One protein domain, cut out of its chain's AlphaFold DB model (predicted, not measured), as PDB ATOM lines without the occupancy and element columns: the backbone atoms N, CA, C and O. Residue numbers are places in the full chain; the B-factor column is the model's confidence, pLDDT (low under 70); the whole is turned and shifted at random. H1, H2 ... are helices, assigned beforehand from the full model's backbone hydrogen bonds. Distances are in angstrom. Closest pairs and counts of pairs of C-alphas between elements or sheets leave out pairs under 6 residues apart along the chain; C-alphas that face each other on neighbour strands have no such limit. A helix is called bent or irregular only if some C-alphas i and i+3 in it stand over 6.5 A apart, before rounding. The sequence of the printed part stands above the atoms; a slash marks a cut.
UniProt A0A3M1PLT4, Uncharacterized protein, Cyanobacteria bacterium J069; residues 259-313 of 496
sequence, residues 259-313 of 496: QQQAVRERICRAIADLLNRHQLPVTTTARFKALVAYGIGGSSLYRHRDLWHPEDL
ATOM      1  N   GLN A 259     164.265 -52.108 142.636       74.81
ATOM      2  CA  GLN A 259     165.702 -52.390 142.704       74.81
ATOM      3  C   GLN A 259     166.532 -51.238 142.134       74.81
ATOM      4  O   GLN A 259     167.517 -50.821 142.743       74.81
ATOM      5  N   GLN A 260     166.116 -50.683 140.994       79.62
ATOM      6  CA  GLN A 260     166.757 -49.514 140.399       79.62
ATOM      7  C   GLN A 260     166.696 -48.304 141.341       79.62
ATOM      8  O   GLN A 260     167.712 -47.645 141.554       79.62
ATOM      9  N   GLN A 261     165.543 -48.047 141.961       81.69
ATOM     10  CA  GLN A 261     165.362 -46.958 142.915       81.69
ATOM     11  C   GLN A 261     166.227 -47.154 144.168       81.69
ATOM     12  O   GLN A 261     166.944 -46.240 144.564       81.69
ATOM     13  N   ALA A 262     166.267 -48.364 144.727       81.62
ATOM     14  CA  ALA A 262     167.101 -48.691 145.882       81.62
ATOM     15  C   ALA A 262     168.609 -48.550 145.596       81.62
ATOM     16  O   ALA A 262     169.395 -48.248 146.496       81.62
ATOM     17  N   VAL A 263     169.050 -48.782 144.355       80.69
ATOM     18  CA  VAL A 263     170.433 -48.501 143.929       80.69
ATOM     19  C   VAL A 263     170.673 -46.994 143.835       80.69
ATOM     20  O   VAL A 263     171.669 -46.515 144.374       80.69
ATOM     21  N   ARG A 264     169.760 -46.238 143.213       84.81
ATOM     22  CA  ARG A 264     169.856 -44.770 143.118       84.81
ATOM     23  C   ARG A 264     169.900 -44.117 144.497       84.81
ATOM     24  O   ARG A 264     170.767 -43.291 144.748       84.81
ATOM     25  N   GLU A 265     169.047 -44.546 145.420       83.75
ATOM     26  CA  GLU A 265     169.046 -44.051 146.798       83.75
ATOM     27  C   GLU A 265     170.352 -44.348 147.536       83.75
ATOM     28  O   GLU A 265     170.841 -43.493 148.271       83.75
ATOM     29  N   ARG A 266     170.941 -45.536 147.340       83.44
ATOM     30  CA  ARG A 266     172.253 -45.872 147.915       83.44
ATOM     31  C   ARG A 266     173.355 -44.964 147.378       83.44
ATOM     32  O   ARG A 266     174.173 -44.496 148.165       83.44
ATOM     33  N   ILE A 267     173.342 -44.675 146.076       84.81
ATOM     34  CA  ILE A 267     174.274 -43.728 145.452       84.81
ATOM     35  C   ILE A 267     174.081 -42.327 146.049       84.81
ATOM     36  O   ILE A 267     175.048 -41.739 146.523       84.81
ATOM     37  N   CYS A 268     172.846 -41.820 146.119       84.19
ATOM     38  CA  CYS A 268     172.559 -40.503 146.697       84.19
ATOM     39  C   CYS A 268     172.997 -40.399 148.164       84.19
ATOM     40  O   CYS A 268     173.610 -39.406 148.549       84.19
ATOM     41  N   ARG A 269     172.728 -41.427 148.982       83.12
ATOM     42  CA  ARG A 269     173.151 -41.467 150.391       83.12
ATOM     43  C   ARG A 269     174.672 -41.462 150.533       83.12
ATOM     44  O   ARG A 269     175.189 -40.704 151.346       83.12
ATOM     45  N   ALA A 270     175.382 -42.253 149.728       84.44
ATOM     46  CA  ALA A 270     176.846 -42.284 149.743       84.44
ATOM     47  C   ALA A 270     177.455 -40.929 149.345       84.44
ATOM     48  O   ALA A 270     178.427 -40.480 149.946       84.44
ATOM     49  N   ILE A 271     176.860 -40.237 148.370       82.25
ATOM     50  CA  ILE A 271     177.301 -38.896 147.963       82.25
ATOM     51  C   ILE A 271     177.014 -37.863 149.047       82.25
ATOM     52  O   ILE A 271     177.888 -37.054 149.343       82.25
ATOM     53  N   ALA A 272     175.823 -37.892 149.650       77.56
ATOM     54  CA  ALA A 272     175.469 -36.991 150.741       77.56
ATOM     55  C   ALA A 272     176.434 -37.146 151.929       77.56
ATOM     56  O   ALA A 272     176.903 -36.148 152.467       77.56
ATOM     57  N   ASP A 273     176.798 -38.379 152.289       82.44
ATOM     58  CA  ASP A 273     177.775 -38.644 153.353       82.44
ATOM     59  C   ASP A 273     179.186 -38.140 152.982       82.44
ATOM     60  O   ASP A 273     179.842 -37.466 153.777       82.44
ATOM     61  N   LEU A 274     179.638 -38.360 151.741       85.06
ATOM     62  CA  LEU A 274     180.921 -37.833 151.250       85.06
ATOM     63  C   LEU A 274     180.965 -36.296 151.203       85.06
ATOM     64  O   LEU A 274     182.016 -35.709 151.474       85.06
ATOM     65  N   LEU A 275     179.847 -35.646 150.874       81.44
ATOM     66  CA  LEU A 275     179.708 -34.189 150.909       81.44
ATOM     67  C   LEU A 275     179.746 -33.660 152.344       81.44
ATOM     68  O   LEU A 275     180.502 -32.731 152.618       81.44
ATOM     69  N   ASN A 276     179.005 -34.288 153.260       81.00
ATOM     70  CA  ASN A 276     178.970 -33.907 154.674       81.00
ATOM     71  C   ASN A 276     180.340 -34.043 155.353       81.00
ATOM     72  O   ASN A 276     180.662 -33.281 156.258       81.00
ATOM     73  N   ARG A 277     181.169 -34.992 154.903       82.00
ATOM     74  CA  ARG A 277     182.542 -35.186 155.397       82.00
ATOM     75  C   ARG A 277     183.587 -34.344 154.659       82.00
ATOM     76  O   ARG A 277     184.770 -34.483 154.955       82.00
ATOM     77  N   HIS A 278     183.186 -33.523 153.684       77.69
ATOM     78  CA  HIS A 278     184.080 -32.778 152.785       77.69
ATOM     79  C   HIS A 278     185.127 -33.654 152.070       77.69
ATOM     80  O   HIS A 278     186.214 -33.198 151.722       77.69
ATOM     81  N   GLN A 279     184.800 -34.926 151.833       83.44
ATOM     82  CA  GLN A 279     185.699 -35.928 151.255       83.44
ATOM     83  C   GLN A 279     185.319 -36.312 149.826       83.44
ATOM     84  O   GLN A 279     185.894 -37.252 149.284       83.44
ATOM     85  N   LEU A 280     184.359 -35.619 149.202       80.06
ATOM     86  CA  LEU A 280     183.967 -35.904 147.825       80.06
ATOM     87  C   LEU A 280     185.124 -35.556 146.864       80.06
ATOM     88  O   LEU A 280     185.406 -34.372 146.662       80.06
ATOM     89  N   PRO A 281     185.788 -36.546 146.233       82.75
ATOM     90  CA  PRO A 281     186.957 -36.271 145.398       82.75
ATOM     91  C   PRO A 281     186.580 -35.477 144.145       82.75
ATOM     92  O   PRO A 281     185.464 -35.596 143.659       82.75
ATOM     93  N   VAL A 282     187.491 -34.693 143.568       72.56
ATOM     94  CA  VAL A 282     187.187 -33.908 142.350       72.56
ATOM     95  C   VAL A 282     187.274 -34.767 141.084       72.56
ATOM     96  O   VAL A 282     186.472 -34.613 140.168       72.56
ATOM     97  N   THR A 283     188.213 -35.715 141.042       81.94
ATOM     98  CA  THR A 283     188.451 -36.545 139.857       81.94
ATOM     99  C   THR A 283     187.486 -37.727 139.779       81.94
ATOM    100  O   THR A 283     187.191 -38.391 140.778       81.94
ATOM    101  N   THR A 284     187.029 -38.036 138.565       83.31
ATOM    102  CA  THR A 284     186.092 -39.133 138.276       83.31
ATOM    103  C   THR A 284     186.566 -40.472 138.842       83.31
ATOM    104  O   THR A 284     185.804 -41.176 139.506       83.31
ATOM    105  N   THR A 285     187.842 -40.806 138.647       83.44
ATOM    106  CA  THR A 285     188.430 -42.073 139.106       83.44
ATOM    107  C   THR A 285     188.469 -42.177 140.630       83.44
ATOM    108  O   THR A 285     188.239 -43.254 141.181       83.44
ATOM    109  N   ALA A 286     188.727 -41.070 141.333       81.19
ATOM    110  CA  ALA A 286     188.736 -41.057 142.792       81.19
ATOM    111  C   ALA A 286     187.313 -41.125 143.371       81.19
ATOM    112  O   ALA A 286     187.095 -41.866 144.328       81.19
ATOM    113  N   ARG A 287     186.325 -40.452 142.755       85.31
ATOM    114  CA  ARG A 287     184.900 -40.594 143.122       85.31
ATOM    115  C   ARG A 287     184.401 -42.020 142.942       85.31
ATOM    116  O   ARG A 287     183.748 -42.551 143.833       85.31
ATOM    117  N   PHE A 288     184.738 -42.648 141.816       86.50
ATOM    118  CA  PHE A 288     184.369 -44.034 141.547       86.50
ATOM    119  C   PHE A 288     184.921 -44.971 142.628       86.50
ATOM    120  O   PHE A 288     184.165 -45.743 143.212       86.50
ATOM    121  N   LYS A 289     186.213 -44.854 142.965       84.94
ATOM    122  CA  LYS A 289     186.828 -45.643 144.046       84.94
ATOM    123  C   LYS A 289     186.170 -45.385 145.404       84.94
ATOM    124  O   LYS A 289     185.908 -46.339 146.131       84.94
ATOM    125  N   ALA A 290     185.865 -44.126 145.720       85.00
ATOM    126  CA  ALA A 290     185.181 -43.766 146.957       85.00
ATOM    127  C   ALA A 290     183.783 -44.402 147.037       85.00
ATOM    128  O   ALA A 290     183.450 -44.987 148.056       85.00
ATOM    129  N   LEU A 291     182.990 -44.376 145.962       86.06
ATOM    130  CA  LEU A 291     181.643 -44.963 145.939       86.06
ATOM    131  C   LEU A 291     181.647 -46.497 145.928       86.06
ATOM    132  O   LEU A 291     180.761 -47.117 146.515       86.06
ATOM    133  N   VAL A 292     182.657 -47.125 145.319       87.88
ATOM    134  CA  VAL A 292     182.859 -48.580 145.413       87.88
ATOM    135  C   VAL A 292     183.162 -49.001 146.856       87.88
ATOM    136  O   VAL A 292     182.673 -50.040 147.295       87.88
ATOM    137  N   ALA A 293     183.875 -48.176 147.633       86.56
ATOM    138  CA  ALA A 293     184.127 -48.435 149.054       86.56
ATOM    139  C   ALA A 293     182.851 -48.401 149.927       86.56
ATOM    140  O   ALA A 293     182.841 -48.989 151.003       86.56
ATOM    141  N   TYR A 294     181.751 -47.803 149.443       82.88
ATOM    142  CA  TYR A 294     180.415 -47.877 150.063       82.88
ATOM    143  C   TYR A 294     179.633 -49.148 149.663       82.88
ATOM    144  O   TYR A 294     178.431 -49.252 149.913       82.88
ATOM    145  N   GLY A 295     180.287 -50.125 149.023       83.38
ATOM    146  CA  GLY A 295     179.674 -51.398 148.632       83.38
ATOM    147  C   GLY A 295     178.784 -51.313 147.387       83.38
ATOM    148  O   GLY A 295     177.935 -52.181 147.171       83.38
ATOM    149  N   ILE A 296     178.944 -50.274 146.562       88.12
ATOM    150  CA  ILE A 296     178.191 -50.102 145.314       88.12
ATOM    151  C   ILE A 296     178.985 -50.728 144.161       88.12
ATOM    152  O   ILE A 296     180.125 -50.354 143.896       88.12
ATOM    153  N   GLY A 297     178.382 -51.681 143.446       84.50
ATOM    154  CA  GLY A 297     179.038 -52.352 142.320       84.50
ATOM    155  C   GLY A 297     179.354 -51.392 141.166       84.50
ATOM    156  O   GLY A 297     178.499 -50.604 140.755       84.50
ATOM    157  N   GLY A 298     180.555 -51.499 140.588       83.75
ATOM    158  CA  GLY A 298     181.028 -50.589 139.534       83.75
ATOM    159  C   GLY A 298     180.108 -50.500 138.310       83.75
ATOM    160  O   GLY A 298     179.877 -49.416 137.781       83.75
ATOM    161  N   SER A 299     179.490 -51.611 137.902       82.31
ATOM    162  CA  SER A 299     178.508 -51.636 136.807       82.31
ATOM    163  C   SER A 299     177.231 -50.841 137.117       82.31
ATOM    164  O   SER A 299     176.642 -50.241 136.219       82.31
ATOM    165  N   SER A 300     176.814 -50.801 138.386       84.12
ATOM    166  CA  SER A 300     175.657 -50.015 138.837       84.12
ATOM    167  C   SER A 300     175.969 -48.518 138.857       84.12
ATOM    168  O   SER A 300     175.103 -47.719 138.511       84.12
ATOM    169  N   LEU A 301     177.213 -48.141 139.180       85.81
ATOM    170  CA  LEU A 301     177.679 -46.755 139.100       85.81
ATOM    171  C   LEU A 301     177.685 -46.253 137.653       85.81
ATOM    172  O   LEU A 301     177.091 -45.216 137.375       85.81
ATOM    173  N   TYR A 302     178.256 -47.003 136.707       84.88
ATOM    174  CA  TYR A 302     178.230 -46.602 135.293       84.88
ATOM    175  C   TYR A 302     176.812 -46.515 134.711       84.88
ATOM    176  O   TYR A 302     176.548 -45.661 133.870       84.88
ATOM    177  N   ARG A 303     175.879 -47.356 135.178       83.12
ATOM    178  CA  ARG A 303     174.464 -47.306 134.768       83.12
ATOM    179  C   ARG A 303     173.722 -46.067 135.292       83.12
ATOM    180  O   ARG A 303     172.744 -45.654 134.679       83.12
ATOM    181  N   HIS A 304     174.173 -45.488 136.403       84.06
ATOM    182  CA  HIS A 304     173.588 -44.301 137.042       84.06
ATOM    183  C   HIS A 304     174.606 -43.160 137.133       84.06
ATOM    184  O   HIS A 304     174.821 -42.579 138.197       84.06
ATOM    185  N   ARG A 305     175.282 -42.886 136.010       84.75
ATOM    186  CA  ARG A 305     176.343 -41.876 135.891       84.75
ATOM    187  C   ARG A 305     175.844 -40.460 136.219       84.75
ATOM    188  O   ARG A 305     176.573 -39.685 136.837       84.75
ATOM    189  N   ASP A 306     174.561 -40.217 135.941       80.94
ATOM    190  CA  ASP A 306     173.806 -38.993 136.220       80.94
ATOM    191  C   ASP A 306     173.868 -38.541 137.684       80.94
ATOM    192  O   ASP A 306     173.784 -37.350 137.968       80.94
ATOM    193  N   LEU A 307     174.028 -39.476 138.623       81.19
ATOM    194  CA  LEU A 307     173.952 -39.168 140.048       81.19
ATOM    195  C   LEU A 307     175.288 -38.787 140.688       81.19
ATOM    196  O   LEU A 307     175.266 -38.207 141.766       81.19
ATOM    197  N   TRP A 308     176.439 -39.109 140.089       80.88
ATOM    198  CA  TRP A 308     177.741 -38.987 140.770       80.88
ATOM    199  C   TRP A 308     178.895 -38.457 139.914       80.88
ATOM    200  O   TRP A 308     179.906 -37.991 140.460       80.88
ATOM    201  N   HIS A 309     178.783 -38.535 138.588       83.25
ATOM    202  CA  HIS A 309     179.876 -38.189 137.691       83.25
ATOM    203  C   HIS A 309     180.058 -36.666 137.596       83.25
ATOM    204  O   HIS A 309     179.079 -35.959 137.354       83.25
ATOM    205  N   PRO A 310     181.285 -36.132 137.762       78.00
ATOM    206  CA  PRO A 310     181.525 -34.686 137.767       78.00
ATOM    207  C   PRO A 310     181.006 -33.966 136.513       78.00
ATOM    208  O   PRO A 310     180.395 -32.906 136.626       78.00
ATOM    209  N   GLU A 311     181.207 -34.561 135.334       75.12
ATOM    210  CA  GLU A 311     180.814 -33.956 134.052       75.12
ATOM    211  C   GLU A 311     179.288 -33.903 133.879       75.12
ATOM    212  O   GLU A 311     178.755 -32.876 133.463       75.12
ATOM    213  N   ASP A 312     178.566 -34.949 134.290       70.31
ATOM    214  CA  ASP A 312     177.105 -35.020 134.134       70.31
ATOM    215  C   ASP A 312     176.391 -34.118 135.155       70.31
ATOM    216  O   ASP A 312     175.372 -33.498 134.851       70.31
ATOM    217  N   LEU A 313     176.969 -33.967 136.351       67.06
ATOM    218  CA  LEU A 313     176.488 -33.017 137.354       67.06
ATOM    219  C   LEU A 313     176.672 -31.567 136.879       67.06
ATOM    220  O   LEU A 313     175.786 -30.740 137.087       67.06
TER     221      LEU A 313
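This is residues 259 to 313 of the 496 residues of an uncharacterized protein of Cyanobacteria bacterium J069 (UniProt A0A3M1PLT4). One long helix, H1, makes the longest axis of the model, and past its last residue the chain turns and folds back over one side of it in three shorter helices, H2, H3 and H4, joined by loops. H2 crosses H1 near the later half of H1, H3 comes near the earlier half of H1, and residues 304 to 309 then lead back to H4, which ends up near the first residues of H2, with the shorter parts making an incomplete ring on that side. The printed part has 55 residues with four named helices, in the order H1, H2, H3, H4, and no named strand; the class is all helix, and 38 of the 55 residues are in named elements. The whole is compact, with a radius of gyration of the C-alphas of 10.1 A, and the C-alphas span 29 by 20 by 19 A along their three main axes.

H1, residues 259 to 276, is the longest helix, with 18 residues. H2, residues 284 to 293, only just touches H1, with 3 pairs of C-alphas within 8 A. The closest C-alphas of the two are those of Ala 270 and Leu 291, 6.7 A apart, and H1 touches H2 with residues 267 to 271 alone. The lines of H1 and H2 stand about perpendicular at 72 degrees, only just beyond a steep tilt. H3, residues 298 to 303, only just touches H2, with 3 pairs of C-alphas within 8 A. The closest C-alphas of H2 and H3 are those of Val 292 and Gly 298, 6.5 A apart. These two helices stand at a steep tilt of 60 degrees and run opposite ways. H1 and H3 are close but not clearly touching; their closest C-alphas, those of Val 263 and Ser 300, are 7.5 A apart, and their lines stand about perpendicular at 74 degrees. H4, residues 310 to 313, touches no helix. H2 and H4 are close but not clearly touching, and their closest C-alphas, those of Thr 284 and Pro 310, are 6.4 A apart. H4 is apart from H1 and apart from H3. In H1, H2 and H3 every O i to N i+4 pair is within hydrogen-bond range, while H4 is too short for such a pair, and its one O i to N i+3 pair is not within range.

H1 begins at C-alpha 259, at (165.702, -52.390, 142.704), and ends at C-alpha 276, at (178.970, -33.907, 154.674), a length of 25.7 A from first to last C-alpha. Seven residues lie between H1 and H2. H2 runs from Thr 284 to Ala 293 over 14.4 A, beginning with C-alpha 284 at (186.092, -39.133, 138.276). Four residues lie between H2 and H3. H3 runs from Gly 298 to Arg 303 over 8.8 A. After six more residues H4 runs from Pro 310 to Leu 313 over 5.3 A, and its last C-alpha, 313, is at (176.488, -33.017, 137.354). None of these helices is bent or irregular.

The two C-alphas farthest apart are those of Gln 259 and His 278, at 28.7 A. The first and last printed C-alphas, those of Gln 259 and Leu 313, are 22.8 A apart. The printed part, residues 259 to 313 of a full chain of 496 residues, has no cut. The link from H2 to H3 is tight, those from H1 to H2 and from H3 to H4 are short, and no link is long. The mean pLDDT of the printed part is 82.1. Confidence is low, under 70, at residue 313 alone, and the mean pLDDT of H4 is 73.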